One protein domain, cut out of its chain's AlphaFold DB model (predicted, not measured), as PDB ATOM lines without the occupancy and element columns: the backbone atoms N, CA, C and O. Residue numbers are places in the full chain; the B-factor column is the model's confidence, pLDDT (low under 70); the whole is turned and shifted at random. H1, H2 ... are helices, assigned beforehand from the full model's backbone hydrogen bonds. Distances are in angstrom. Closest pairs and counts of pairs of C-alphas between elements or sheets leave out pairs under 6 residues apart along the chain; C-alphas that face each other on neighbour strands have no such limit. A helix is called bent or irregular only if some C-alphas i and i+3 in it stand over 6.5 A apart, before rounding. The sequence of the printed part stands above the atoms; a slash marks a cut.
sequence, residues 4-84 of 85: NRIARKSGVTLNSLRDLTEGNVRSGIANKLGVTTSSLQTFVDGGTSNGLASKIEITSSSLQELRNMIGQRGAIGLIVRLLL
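AT A GLANCE: This is residues 4 to 84 of the 85 residues of an uncharacterized protein of Aquimarina atlantica (UniProt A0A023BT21). Three L-shaped corners of short helices, H1 with H2, H3 with H4, and H5 with the first arm of H6, follow one another along the longest axis of an all-helix domain, and the second arm of the bent H6 folds back through the middle, packing on H4. H1 is at one end and arm H6a at the other, while H6b and H4 are nearest the middle. The printed part has 81 residues with six named helices, H1 to H6 in chain order, and no named strand. The whole is compact, with a radius of gyration of the C-alphas of 11.6 A, yet elongated in outline, spanning 33 by 21 by 18 A.

HOW THE PARTS SIT: H1, residues 4 to 10, and H2, residues 14 to 21, only just touch, with 3 pairs of C-alphas within 8 A, and only at the corner by their link; they are about perpendicular at 90 degrees, and their closest C-alphas are those of Ala 7 and Leu 14, 5.4 A apart. H3, residues 27 to 33, is close to H2 but not clearly touching, the C-alphas of Ser 16 and Gly 28 being the closest at 6.9 A. H3 and H4, residues 37 to 45, touch only at the corner by their link, about perpendicular at 89 degrees, with Ala 30 and Thr 37 closest at 5.0 A between C-alphas. H4 is the hub, touching three other helices. H5, residues 50 to 55, touches H4, about perpendicular at 81 degrees; the C-alphas of Ser 39 and Leu 52 are the closest, 6.1 A apart. H6, residues 60 to 82, was assigned as one helix by its hydrogen bonds but is bent: C-alphas 69 and 72 are 9.5 A apart. Its arms are H6a, residues 60 to 69, and H6b, residues 72 to 82, whose lines stand at a steep tilt of 58 degrees, opposite ways. H5 and H6a only just touch, with 3 pairs of C-alphas within 8 A, and only at the corner by their link, at 86 degrees; the C-alphas of Ala 53 and Ser 60 are closest at 5.3 A. H6b touches H4 at a steep tilt of 42 degrees, opposite ways, with the C-alphas of Val 44 and Gln 72 closest at 5.5 A. H6b is also close to H2 but not clearly touching, the C-alphas of Thr 21 and Ile 76 being closest at 6.7 A. H1 and H6b are near each other, with 6 pairs of C-alphas within 10 A. Among the pairs that are apart are H1 and H4, H2 and H5, and H5 and H6b. In H1 to H5 and in both arms of H6, every O i to N i+4 pair is within hydrogen-bond range.

IN THESE COORDINATES: H1 begins at C-alpha 4, at (-87.797, 179.009, 3.701), and is 10.1 A long from first to last C-alpha. H2 measures 10.7 A, H3 9.8 A and H5 8.5 A. H4 is 12.1 A long and begins at C-alpha 37, at (-91.423, 177.688, -17.612). H6a is 14.2 A long and H6b 15.4 A, ending at C-alpha 82, at (-96.511, 169.745, -6.563). Residues 70 and 71 belong to neither arm.

THE WHOLE: The two C-alphas farthest apart are those of Asn 4 and Ser 61, at 33.7 A, while the first and last printed C-alphas, of Asn 4 and Leu 84, are 12.8 A apart. The printed part has no cut, and its five links between helices are tight. The mean pLDDT of the printed part is 93.1, and no printed residue is under 70.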
ATOM      1  N   ASN A   4     -89.123 179.596   3.481       89.38
ATOM      2  CA  ASN A   4     -87.797 179.009   3.701       89.38
ATOM      3  C   ASN A   4     -87.829 177.484   3.855       89.38
ATOM      4  O   ASN A   4     -86.961 176.787   3.331       89.38
ATOM      5  N   ARG A   5     -88.820 176.946   4.575       89.75
ATOM      6  CA  ARG A   5     -88.949 175.495   4.749       89.75
ATOM      7  C   ARG A   5     -89.402 174.824   3.452       89.75
ATOM      8  O   ARG A   5     -88.914 173.742   3.148       89.75
ATOM      9  N   ILE A   6     -90.283 175.476   2.688       89.62
ATOM     10  CA  ILE A   6     -90.719 174.994   1.370       89.62
ATOM     11  C   ILE A   6     -89.517 174.938   0.427       89.62
ATOM     12  O   ILE A   6     -89.233 173.860  -0.071       89.62
ATOM     13  N   ALA A   7     -88.763 176.034   0.288       90.94
ATOM     14  CA  ALA A   7     -87.553 176.124  -0.537       90.94
ATOM     15  C   ALA A   7     -86.568 174.980  -0.261       90.94
ATOM     16  O   ALA A   7     -86.146 174.269  -1.169       90.94
ATOM     17  N   ARG A   8     -86.251 174.752   1.021       91.31
ATOM     18  CA  ARG A   8     -85.351 173.666   1.430       91.31
ATOM     19  C   ARG A   8     -85.889 172.282   1.077       91.31
ATOM     20  O   ARG A   8     -85.112 171.433   0.663       91.31
ATOM     21  N   LYS A   9     -87.191 172.044   1.256       91.50
ATOM     22  CA  LYS A   9     -87.800 170.731   1.013       91.50
ATOM     23  C   LYS A   9     -87.977 170.434  -0.479       91.50
ATOM     24  O   LYS A   9     -87.784 169.298  -0.892       91.50
ATOM     25  N   SER A  10     -88.321 171.438  -1.279       89.62
ATOM     26  CA  SER A  10     -88.496 171.297  -2.728       89.62
ATOM     27  C   SER A  10     -87.183 171.386  -3.509       89.62
ATOM     28  O   SER A  10     -87.124 170.956  -4.660       89.62
ATOM     29  N   GLY A  11     -86.118 171.921  -2.905       90.81
ATOM     30  CA  GLY A  11     -84.837 172.142  -3.575       90.81
ATOM     31  C   GLY A  11     -84.845 173.335  -4.535       90.81
ATOM     32  O   GLY A  11     -83.964 173.428  -5.387       90.81
ATOM     33  N   VAL A  12     -85.820 174.246  -4.419       93.19
ATOM     34  CA  VAL A  12     -85.837 175.520  -5.163       93.19
ATOM     35  C   VAL A  12     -85.403 176.686  -4.279       93.19
ATOM     36  O   VAL A  12     -85.520 176.646  -3.056       93.19
ATOM     37  N   THR A  13     -84.897 177.757  -4.889       93.88
ATOM     38  CA  THR A  13     -84.438 178.933  -4.139       93.88
ATOM     39  C   THR A  13     -85.606 179.707  -3.528       93.88
ATOM     40  O   THR A  13     -86.698 179.767  -4.097       93.88
ATOM     41  N   LEU A  14     -85.359 180.367  -2.389       93.44
ATOM     42  CA  LEU A  14     -86.354 181.230  -1.741       93.44
ATOM     43  C   LEU A  14     -86.868 182.317  -2.693       93.44
ATOM     44  O   LEU A  14     -88.066 182.575  -2.730       93.44
ATOM     45  N   ASN A  15     -85.969 182.914  -3.480       94.00
ATOM     46  CA  ASN A  15     -86.325 183.952  -4.448       94.00
ATOM     47  C   ASN A  15     -87.273 183.409  -5.522       94.00
ATOM     48  O   ASN A  15     -88.262 184.055  -5.823       94.00
ATOM     49  N   SER A  16     -87.056 182.186  -6.020       94.19
ATOM     50  CA  SER A  16     -87.985 181.583  -6.989       94.19
ATOM     51  C   SER A  16     -89.391 181.412  -6.413       94.19
ATOM     52  O   SER A  16     -90.367 181.607  -7.126       94.19
ATOM     53  N   LEU A  17     -89.509 181.066  -5.125       93.81
ATOM     54  CA  LEU A  17     -90.815 180.968  -4.472       93.81
ATOM     55  C   LEU A  17     -91.455 182.335  -4.212       93.81
ATOM     56  O   LEU A  17     -92.674 182.430  -4.280       93.81
ATOM     57  N   ARG A  18     -90.664 183.371  -3.909       94.12
ATOM     58  CA  ARG A  18     -91.171 184.745  -3.764       94.12
ATOM     59  C   ARG A  18     -91.742 185.253  -5.082       94.12
ATOM     60  O   ARG A  18     -92.901 185.653  -5.122       94.12
ATOM     61  N   ASP A  19     -90.988 185.100  -6.158       95.50
ATOM     62  CA  ASP A  19     -91.449 185.444  -7.498       95.50
ATOM     63  C   ASP A  19     -92.718 184.662  -7.862       95.50
ATOM     64  O   ASP A  19     -93.681 185.246  -8.348       95.50
ATOM     65  N   LEU A  20     -92.786 183.365  -7.525       94.56
ATOM     66  CA  LEU A  20     -93.991 182.563  -7.752       94.56
ATOM     67  C   LEU A  20     -95.204 183.114  -6.991       94.56
ATOM     68  O   LEU A  20     -96.303 183.130  -7.538       94.56
ATOM     69  N   THR A  21     -95.028 183.572  -5.748       93.44
ATOM     70  CA  THR A  21     -96.127 184.190  -4.984       93.44
ATOM     71  C   THR A  21     -96.601 185.516  -5.573       93.44
ATOM     72  O   THR A  21     -97.749 185.892  -5.350       93.44
ATOM     73  N   GLU A  22     -95.756 186.181  -6.357       94.44
ATOM     74  CA  GLU A  22     -96.084 187.385  -7.129       94.44
ATOM     75  C   GLU A  22     -96.635 187.054  -8.530       94.44
ATOM     76  O   GLU A  22     -97.027 187.955  -9.265       94.44
ATOM     77  N   GLY A  23     -96.708 185.768  -8.893       94.06
ATOM     78  CA  GLY A  23     -97.218 185.293 -10.179       94.06
ATOM     79  C   GLY A  23     -96.148 185.044 -11.249       94.06
ATOM     80  O   GLY A  23     -96.489 184.707 -12.378       94.06
ATOM     81  N   ASN A  24     -94.865 185.160 -10.907       95.94
ATOM     82  CA  ASN A  24     -93.747 184.998 -11.834       95.94
ATOM     83  C   ASN A  24     -93.064 183.637 -11.652       95.94
ATOM     84  O   ASN A  24     -92.474 183.340 -10.611       95.94
ATOM     85  N   VAL A  25     -93.093 182.794 -12.682       95.06
ATOM     86  CA  VAL A  25     -92.475 181.467 -12.625       95.06
ATOM     87  C   VAL A  25     -91.019 181.526 -13.078       95.06
ATOM     88  O   VAL A  25     -90.707 181.884 -14.211       95.06
ATOM     89  N   ARG A  26     -90.101 181.085 -12.209       95.19
ATOM     90  CA  ARG A  26     -88.684 180.901 -12.563       95.19
ATOM     91  C   ARG A  26     -88.386 179.499 -13.086       95.19
ATOM     92  O   ARG A  26     -88.983 178.513 -12.651       95.19
ATOM     93  N   SER A  27     -87.356 179.400 -13.927       93.50
ATOM     94  CA  SER A  27     -86.857 178.137 -14.494       93.50
ATOM     95  C   SER A  27     -86.526 177.073 -13.441       93.50
ATOM     96  O   SER A  27     -86.750 175.895 -13.683       93.50
ATOM     97  N   GLY A  28     -86.070 177.461 -12.244       93.12
ATOM     98  CA  GLY A  28     -85.812 176.514 -11.152       93.12
ATOM     99  C   GLY A  28     -87.052 175.723 -10.714       93.12
ATOM    100  O   GLY A  28     -86.945 174.533 -10.420       93.12
ATOM    101  N   ILE A  29     -88.234 176.348 -10.723       94.00
ATOM    102  CA  ILE A  29     -89.508 175.679 -10.410       94.00
ATOM    103  C   ILE A  29     -89.898 174.740 -11.551       94.00
ATOM    104  O   ILE A  29     -90.250 173.588 -11.311       94.00
ATOM    105  N   ALA A  30     -89.785 175.218 -12.789       93.44
ATOM    106  CA  ALA A  30     -90.102 174.450 -13.986       93.44
ATOM    107  C   ALA A  30     -89.244 173.179 -14.099       93.44
ATOM    108  O   ALA A  30     -89.778 172.079 -14.231       93.44
ATOM    109  N   ASN A  31     -87.929 173.317 -13.910       92.94
ATOM    110  CA  ASN A  31     -86.975 172.211 -13.915       92.94
ATOM    111  C   ASN A  31     -87.284 171.188 -12.818       92.94
ATOM    112  O   ASN A  31     -87.240 169.988 -13.071       92.94
ATOM    113  N   LYS A  32     -87.642 171.649 -11.611       93.19
ATOM    114  CA  LYS A  32     -87.999 170.751 -10.506       93.19
ATOM    115  C   LYS A  32     -89.258 169.939 -10.809       93.19
ATOM    116  O   LYS A  32     -89.337 168.775 -10.428       93.19
ATOM    117  N   LEU A  33     -90.226 170.545 -11.490       91.50
ATOM    118  CA  LEU A  33     -91.467 169.887 -11.889       91.50
ATOM    119  C   LEU A  33     -91.330 169.097 -13.205       91.50
ATOM    120  O   LEU A  33     -92.195 168.281 -13.513       91.50
ATOM    121  N   GLY A  34     -90.237 169.268 -13.952       92.12
ATOM    122  CA  GLY A  34     -90.014 168.609 -15.241       92.12
ATOM    123  C   GLY A  34     -90.945 169.114 -16.346       92.12
ATOM    124  O   GLY A  34     -91.354 168.339 -17.203       92.12
ATOM    125  N   VAL A  35     -91.316 170.395 -16.303       93.19
ATOM    126  CA  VAL A  35     -92.171 171.063 -17.300       93.19
ATOM    127  C   VAL A  35     -91.501 172.347 -17.780       93.19
ATOM    128  O   VAL A  35     -90.519 172.799 -17.194       93.19
ATOM    129  N   THR A  36     -92.016 172.972 -18.840       94.44
ATOM    130  CA  THR A  36     -91.469 174.252 -19.310       94.44
ATOM    131  C   THR A  36     -91.928 175.417 -18.436       94.44
ATOM    132  O   THR A  36     -93.056 175.438 -17.935       94.44
ATOM    133  N   THR A  37     -91.076 176.437 -18.305       95.06
ATOM    134  CA  THR A  37     -91.423 177.688 -17.612       95.06
ATOM    135  C   THR A  37     -92.657 178.337 -18.230       95.06
ATOM    136  O   THR A  37     -93.535 178.779 -17.500       95.06
ATOM    137  N   SER A  38     -92.768 178.312 -19.564       94.56
ATOM    138  CA  SER A  38     -93.938 178.821 -20.285       94.56
ATOM    139  C   SER A  38     -95.222 178.099 -19.887       94.56
ATOM    140  O   SER A  38     -96.221 178.754 -19.637       94.56
ATOM    141  N   SER A  39     -95.193 176.770 -19.742       94.44
ATOM    142  CA  SER A  39     -96.374 175.990 -19.356       94.44
ATOM    143  C   SER A  39     -96.901 176.381 -17.979       94.44
ATOM    144  O   SER A  39     -98.107 176.509 -17.786       94.44
ATOM    145  N   LEU A  40     -95.992 176.576 -17.021       94.81
ATOM    146  CA  LEU A  40     -96.352 177.004 -15.675       94.81
ATOM    147  C   LEU A  40     -96.784 178.469 -15.640       94.81
ATOM    148  O   LEU A  40     -97.743 178.781 -14.945       94.81
ATOM    149  N   GLN A  41     -96.112 179.346 -16.388       96.19
ATOM    150  CA  GLN A  41     -96.476 180.759 -16.467       96.19
ATOM    151  C   GLN A  41     -97.877 180.916 -17.064       96.19
ATOM    152  O   GLN A  41     -98.734 181.517 -16.430       96.19
ATOM    153  N   THR A  42     -98.167 180.255 -18.191       95.12
ATOM    154  CA  THR A  42     -99.513 180.215 -18.782       95.12
ATOM    155  C   THR A  42    -100.554 179.721 -17.783       95.12
ATOM    156  O   THR A  42    -101.638 180.294 -17.700       95.12
ATOM    157  N   PHE A  43    -100.229 178.697 -16.988       95.31
ATOM    158  CA  PHE A  43    -101.134 178.220 -15.947       95.31
ATOM    159  C   PHE A  43    -101.371 179.262 -14.853       95.31
ATOM    160  O   PHE A  43    -102.510 179.475 -14.453       95.31
ATOM    161  N   VAL A  44    -100.337 179.961 -14.386       95.44
ATOM    162  CA  VAL A  44    -100.498 181.057 -13.420       95.44
ATOM    163  C   VAL A  44    -101.333 182.194 -14.018       95.44
ATOM    164  O   VAL A  44    -102.253 182.674 -13.354       95.44
ATOM    165  N   ASP A  45    -101.124 182.536 -15.285       95.44
ATOM    166  CA  ASP A  45    -101.791 183.649 -15.971       95.44
ATOM    167  C   ASP A  45    -103.266 183.375 -16.312       95.44
ATOM    168  O   ASP A  45    -104.018 184.307 -16.588       95.44
ATOM    169  N   GLY A  46    -103.727 182.121 -16.233       93.00
ATOM    170  CA  GLY A  46    -105.142 181.768 -16.436       93.00
ATOM    171  C   GLY A  46    -105.422 180.761 -17.535       93.00
ATOM    172  O   GLY A  46    -106.564 180.333 -17.677       93.00
ATOM    173  N   GLY A  47    -104.403 180.361 -18.283       92.44
ATOM    174  CA  GLY A  47    -104.521 179.324 -19.290       92.44
ATOM    175  C   GLY A  47    -104.231 177.926 -18.752       92.44
ATOM    176  O   GLY A  47    -104.058 177.678 -17.560       92.44
ATOM    177  N   THR A  48    -104.124 177.007 -19.695       90.81
ATOM    178  CA  THR A  48    -103.734 175.616 -19.498       90.81
ATOM    179  C   THR A  48    -102.545 175.313 -20.407       90.81
ATOM    180  O   THR A  48    -102.293 176.017 -21.385       90.81
ATOM    181  N   SER A  49    -101.787 174.271 -20.082       87.06
ATOM    182  CA  SER A  49    -100.732 173.752 -20.948       87.06
ATOM    183  C   SER A  49    -100.786 172.236 -20.960       87.06
ATOM    184  O   SER A  49    -100.880 171.608 -19.905       87.06
ATOM    185  N   ASN A  50    -100.637 171.649 -22.149       86.94
ATOM    186  CA  ASN A  50    -100.532 170.201 -22.314       86.94
ATOM    187  C   ASN A  50     -99.363 169.626 -21.503       86.94
ATOM    188  O   ASN A  50     -99.509 168.574 -20.896       86.94
ATOM    189  N   GLY A  51     -98.233 170.340 -21.423       86.94
ATOM    190  CA  GLY A  51     -97.073 169.878 -20.659       86.94
ATOM    191  C   GLY A  51     -97.356 169.777 -19.161       86.94
ATOM    192  O   GLY A  51     -96.927 168.826 -18.512       86.94
ATOM    193  N   LEU A  52     -98.122 170.728 -18.615       88.69
ATOM    194  CA  LEU A  52     -98.547 170.663 -17.220       88.69
ATOM    195  C   LEU A  52     -99.624 169.593 -17.023       88.69
ATOM    196  O   LEU A  52     -99.503 168.806 -16.096       88.69
ATOM    197  N   ALA A  53    -100.623 169.521 -17.905       91.62
ATOM    198  CA  ALA A  53    -101.709 168.544 -17.830       91.62
ATOM    199  C   ALA A  53    -101.191 167.095 -17.845       91.62
ATOM    200  O   ALA A  53    -101.541 166.310 -16.967       91.62
ATOM    201  N   SER A  54    -100.265 166.774 -18.754       89.38
ATOM    202  CA  SER A  54     -99.612 165.461 -18.800       89.38
ATOM    203  C   SER A  54     -98.814 165.154 -17.533       89.38
ATOM    204  O   SER A  54     -98.783 164.008 -17.102       89.38
ATOM    205  N   LYS A  55     -98.193 166.162 -16.902       88.06
ATOM    206  CA  LYS A  55     -97.396 165.969 -15.681       88.06
ATOM    207  C   LYS A  55     -98.234 165.534 -14.477       88.06
ATOM    208  O   LYS A  55     -97.713 164.852 -13.599       88.06
ATOM    209  N   ILE A  56     -99.490 165.959 -14.425       88.69
ATOM    210  CA  ILE A  56    -100.444 165.608 -13.364       88.69
ATOM    211  C   ILE A  56    -101.505 164.607 -13.849       88.69
ATOM    212  O   ILE A  56    -102.512 164.431 -13.174       88.69
ATOM    213  N   GLU A  57    -101.273 163.976 -15.007       92.44
ATOM    214  CA  GLU A  57    -102.088 162.893 -15.574       92.44
ATOM    215  C   GLU A  57    -103.577 163.237 -15.755       92.44
ATOM    216  O   GLU A  57    -104.453 162.386 -15.609       92.44
ATOM    217  N   ILE A  58    -103.875 164.488 -16.122       93.81
ATOM    218  CA  ILE A  58    -105.233 164.915 -16.486       93.81
ATOM    219  C   ILE A  58    -105.273 165.513 -17.891       93.81
ATOM    220  O   ILE A  58    -104.250 165.833 -18.498       93.81
ATOM    221  N   THR A  59    -106.480 165.692 -18.420       94.38
ATOM    222  CA  THR A  59    -106.685 166.377 -19.696       94.38
ATOM    223  C   THR A  59    -106.476 167.887 -19.552       94.38
ATOM    224  O   THR A  59    -106.679 168.479 -18.487       94.38
ATOM    225  N   SER A  60    -106.102 168.549 -20.649       92.12
ATOM    226  CA  SER A  60    -105.951 170.008 -20.675       92.12
ATOM    227  C   SER A  60    -107.264 170.746 -20.398       92.12
ATOM    228  O   SER A  60    -107.218 171.825 -19.802       92.12
ATOM    229  N   SER A  61    -108.414 170.158 -20.758       94.25
ATOM    230  CA  SER A  61    -109.747 170.687 -20.444       94.25
ATOM    231  C   SER A  61    -110.034 170.650 -18.944       94.25
ATOM    232  O   SER A  61    -110.364 171.685 -18.370       94.25
ATOM    233  N   SER A  62    -109.813 169.511 -18.279       95.06
ATOM    234  CA  SER A  62    -109.992 169.396 -16.827       95.06
ATOM    235  C   SER A  62    -109.011 170.285 -16.061       95.06
ATOM    236  O   SER A  62    -109.373 170.870 -15.041       95.06
ATOM    237  N   LEU A  63    -107.785 170.460 -16.568       94.56
ATOM    238  CA  LEU A  63    -106.839 171.420 -15.999       94.56
ATOM    239  C   LEU A  63    -107.328 172.869 -16.140       94.56
ATOM    240  O   LEU A  63    -107.166 173.654 -15.206       94.56
ATOM    241  N   GLN A  64    -107.928 173.231 -17.277       95.81
ATOM    242  CA  GLN A  64    -108.491 174.568 -17.484       95.81
ATOM    243  C   GLN A  64    -109.700 174.817 -16.577       95.81
ATOM    244  O   GLN A  64    -109.800 175.885 -15.978       95.81
ATOM    245  N   GLU A  65    -110.593 173.838 -16.427       95.69
ATOM    246  CA  GLU A  65    -111.717 173.921 -15.488       95.69
ATOM    247  C   GLU A  65    -111.220 174.121 -14.056       95.69
ATOM    248  O   GLU A  65    -111.636 175.066 -13.381       95.69
ATOM    249  N   LEU A  66    -110.246 173.311 -13.627       94.19
ATOM    250  CA  LEU A  66    -109.604 173.465 -12.326       94.19
ATOM    251  C   LEU A  66    -108.994 174.865 -12.180       94.19
ATOM    252  O   LEU A  66    -109.212 175.525 -11.164       94.19
ATOM    253  N   ARG A  67    -108.273 175.352 -13.200       95.19
ATOM    254  CA  ARG A  67    -107.671 176.692 -13.197       95.19
ATOM    255  C   ARG A  67    -108.710 177.793 -13.030       95.19
ATOM    256  O   ARG A  67    -108.458 178.758 -12.302       95.19
ATOM    257  N   ASN A  68    -109.849 177.662 -13.700       96.06
ATOM    258  CA  ASN A  68    -110.944 178.619 -13.627       96.06
ATOM    259  C   ASN A  68    -111.572 178.628 -12.227       96.06
ATOM    260  O   ASN A  68    -111.833 179.700 -11.689       96.06
ATOM    261  N   MET A  69    -111.737 177.455 -11.606       96.56
ATOM    262  CA  MET A  69    -112.298 177.325 -10.257       96.56
ATOM    263  C   MET A  69    -111.388 177.903  -9.168       96.56
ATOM    264  O   MET A  69    -111.864 178.567  -8.250       96.56
ATOM    265  N   ILE A  70    -110.081 177.635  -9.239       94.81
ATOM    266  CA  ILE A  70    -109.145 177.969  -8.150       94.81
ATOM    267  C   ILE A  70    -108.508 179.362  -8.295       94.81
ATOM    268  O   ILE A  70    -107.906 179.877  -7.347       94.81
ATOM    269  N   GLY A  71    -108.611 179.979  -9.475       95.38
ATOM    270  CA  GLY A  71    -108.007 181.278  -9.757       95.38
ATOM    271  C   GLY A  71    -106.469 181.264  -9.717       95.38
ATOM    272  O   GLY A  71    -105.823 180.228  -9.556       95.38
ATOM    273  N   GLN A  72    -105.853 182.442  -9.842       94.62
ATOM    274  CA  GLN A  72    -104.386 182.572  -9.857       94.62
ATOM    275  C   GLN A  72    -103.750 182.122  -8.534       94.62
ATOM    276  O   GLN A  72    -102.761 181.393  -8.524       94.62
ATOM    277  N   ARG A  73    -104.344 182.511  -7.397       94.38
ATOM    278  CA  ARG A  73    -103.843 182.131  -6.067       94.38
ATOM    279  C   ARG A  73    -103.900 180.622  -5.848       94.38
ATOM    280  O   ARG A  73    -102.961 180.050  -5.297       94.38
ATOM    281  N   GLY A  74    -104.972 179.975  -6.298       95.31
ATOM    282  CA  GLY A  74    -105.083 178.526  -6.237       95.31
ATOM    283  C   GLY A  74    -104.093 177.828  -7.165       95.31
ATOM    284  O   GLY A  74    -103.486 176.844  -6.754       95.31
ATOM    285  N   ALA A  75    -103.853 178.367  -8.365       95.12
ATOM    286  CA  ALA A  75    -102.843 177.849  -9.288       95.12
ATOM    287  C   ALA A  75    -101.438 177.884  -8.669       95.12
ATOM    288  O   ALA A  75    -100.726 176.879  -8.682       95.12
ATOM    289  N   ILE A  76    -101.072 179.001  -8.033       95.31
ATOM    290  CA  ILE A  76     -99.829 179.124  -7.259       95.31
ATOM    291  C   ILE A  76     -99.787 178.079  -6.134       95.31
ATOM    292  O   ILE A  76     -98.783 177.386  -5.968       95.31
ATOM    293  N   GLY A  77    -100.884 177.915  -5.387       94.44
ATOM    294  CA  GLY A  77    -100.996 176.904  -4.331       94.44
ATOM    295  C   GLY A  77    -100.797 175.471  -4.839       94.44
ATOM    296  O   GLY A  77    -100.092 174.686  -4.201       94.44
ATOM    297  N   LEU A  78    -101.352 175.145  -6.009       93.75
ATOM    298  CA  LEU A  78    -101.181 173.852  -6.668       93.75
ATOM    299  C   LEU A  78     -99.714 173.613  -7.051       93.75
ATOM    300  O   LEU A  78     -99.162 172.563  -6.731       93.75
ATOM    301  N   ILE A  79     -99.051 174.603  -7.659       93.69
ATOM    302  CA  ILE A  79     -97.623 174.525  -8.008       93.69
ATOM    303  C   ILE A  79     -96.776 174.296  -6.750       93.69
ATOM    304  O   ILE A  79     -95.907 173.422  -6.733       93.69
ATOM    305  N   VAL A  80     -97.054 175.023  -5.664       93.56
ATOM    306  CA  VAL A  80     -96.362 174.833  -4.379       93.56
ATOM    307  C   VAL A  80     -96.593 173.429  -3.819       93.56
ATOM    308  O   VAL A  80     -95.662 172.830  -3.280       93.56
ATOM    309  N   ARG A  81     -97.804 172.877  -3.951       93.00
ATOM    310  CA  ARG A  81     -98.103 171.505  -3.527       93.00
ATOM    311  C   ARG A  81     -97.314 170.484  -4.344       93.00
ATOM    312  O   ARG A  81     -96.727 169.594  -3.736       93.00
ATOM    313  N   LEU A  82     -97.256 170.637  -5.666       91.19
ATOM    314  CA  LEU A  82     -96.511 169.745  -6.563       91.19
ATOM    315  C   LEU A  82     -95.003 169.753  -6.283       91.19
ATOM    316  O   LEU A  82     -94.357 168.720  -6.391       91.19
ATOM    317  N   LEU A  83     -94.443 170.888  -5.858       90.25
ATOM    318  CA  LEU A  83     -93.031 170.994  -5.470       90.25
ATOM    319  C   LEU A  83     -92.664 170.200  -4.204       90.25
ATOM    320  O   LEU A  83     -91.478 170.035  -3.915       90.25
ATOM    321  N   LEU A  84     -93.654 169.789  -3.410       88.38
ATOM    322  CA  LEU A  84     -93.468 169.115  -2.122       88.38
ATOM    323  C   LEU A  84     -93.776 167.613  -2.160       88.38
ATOM    324  O   LEU A  84     -93.656 166.974  -1.107       88.38
TER     325      LEU A  84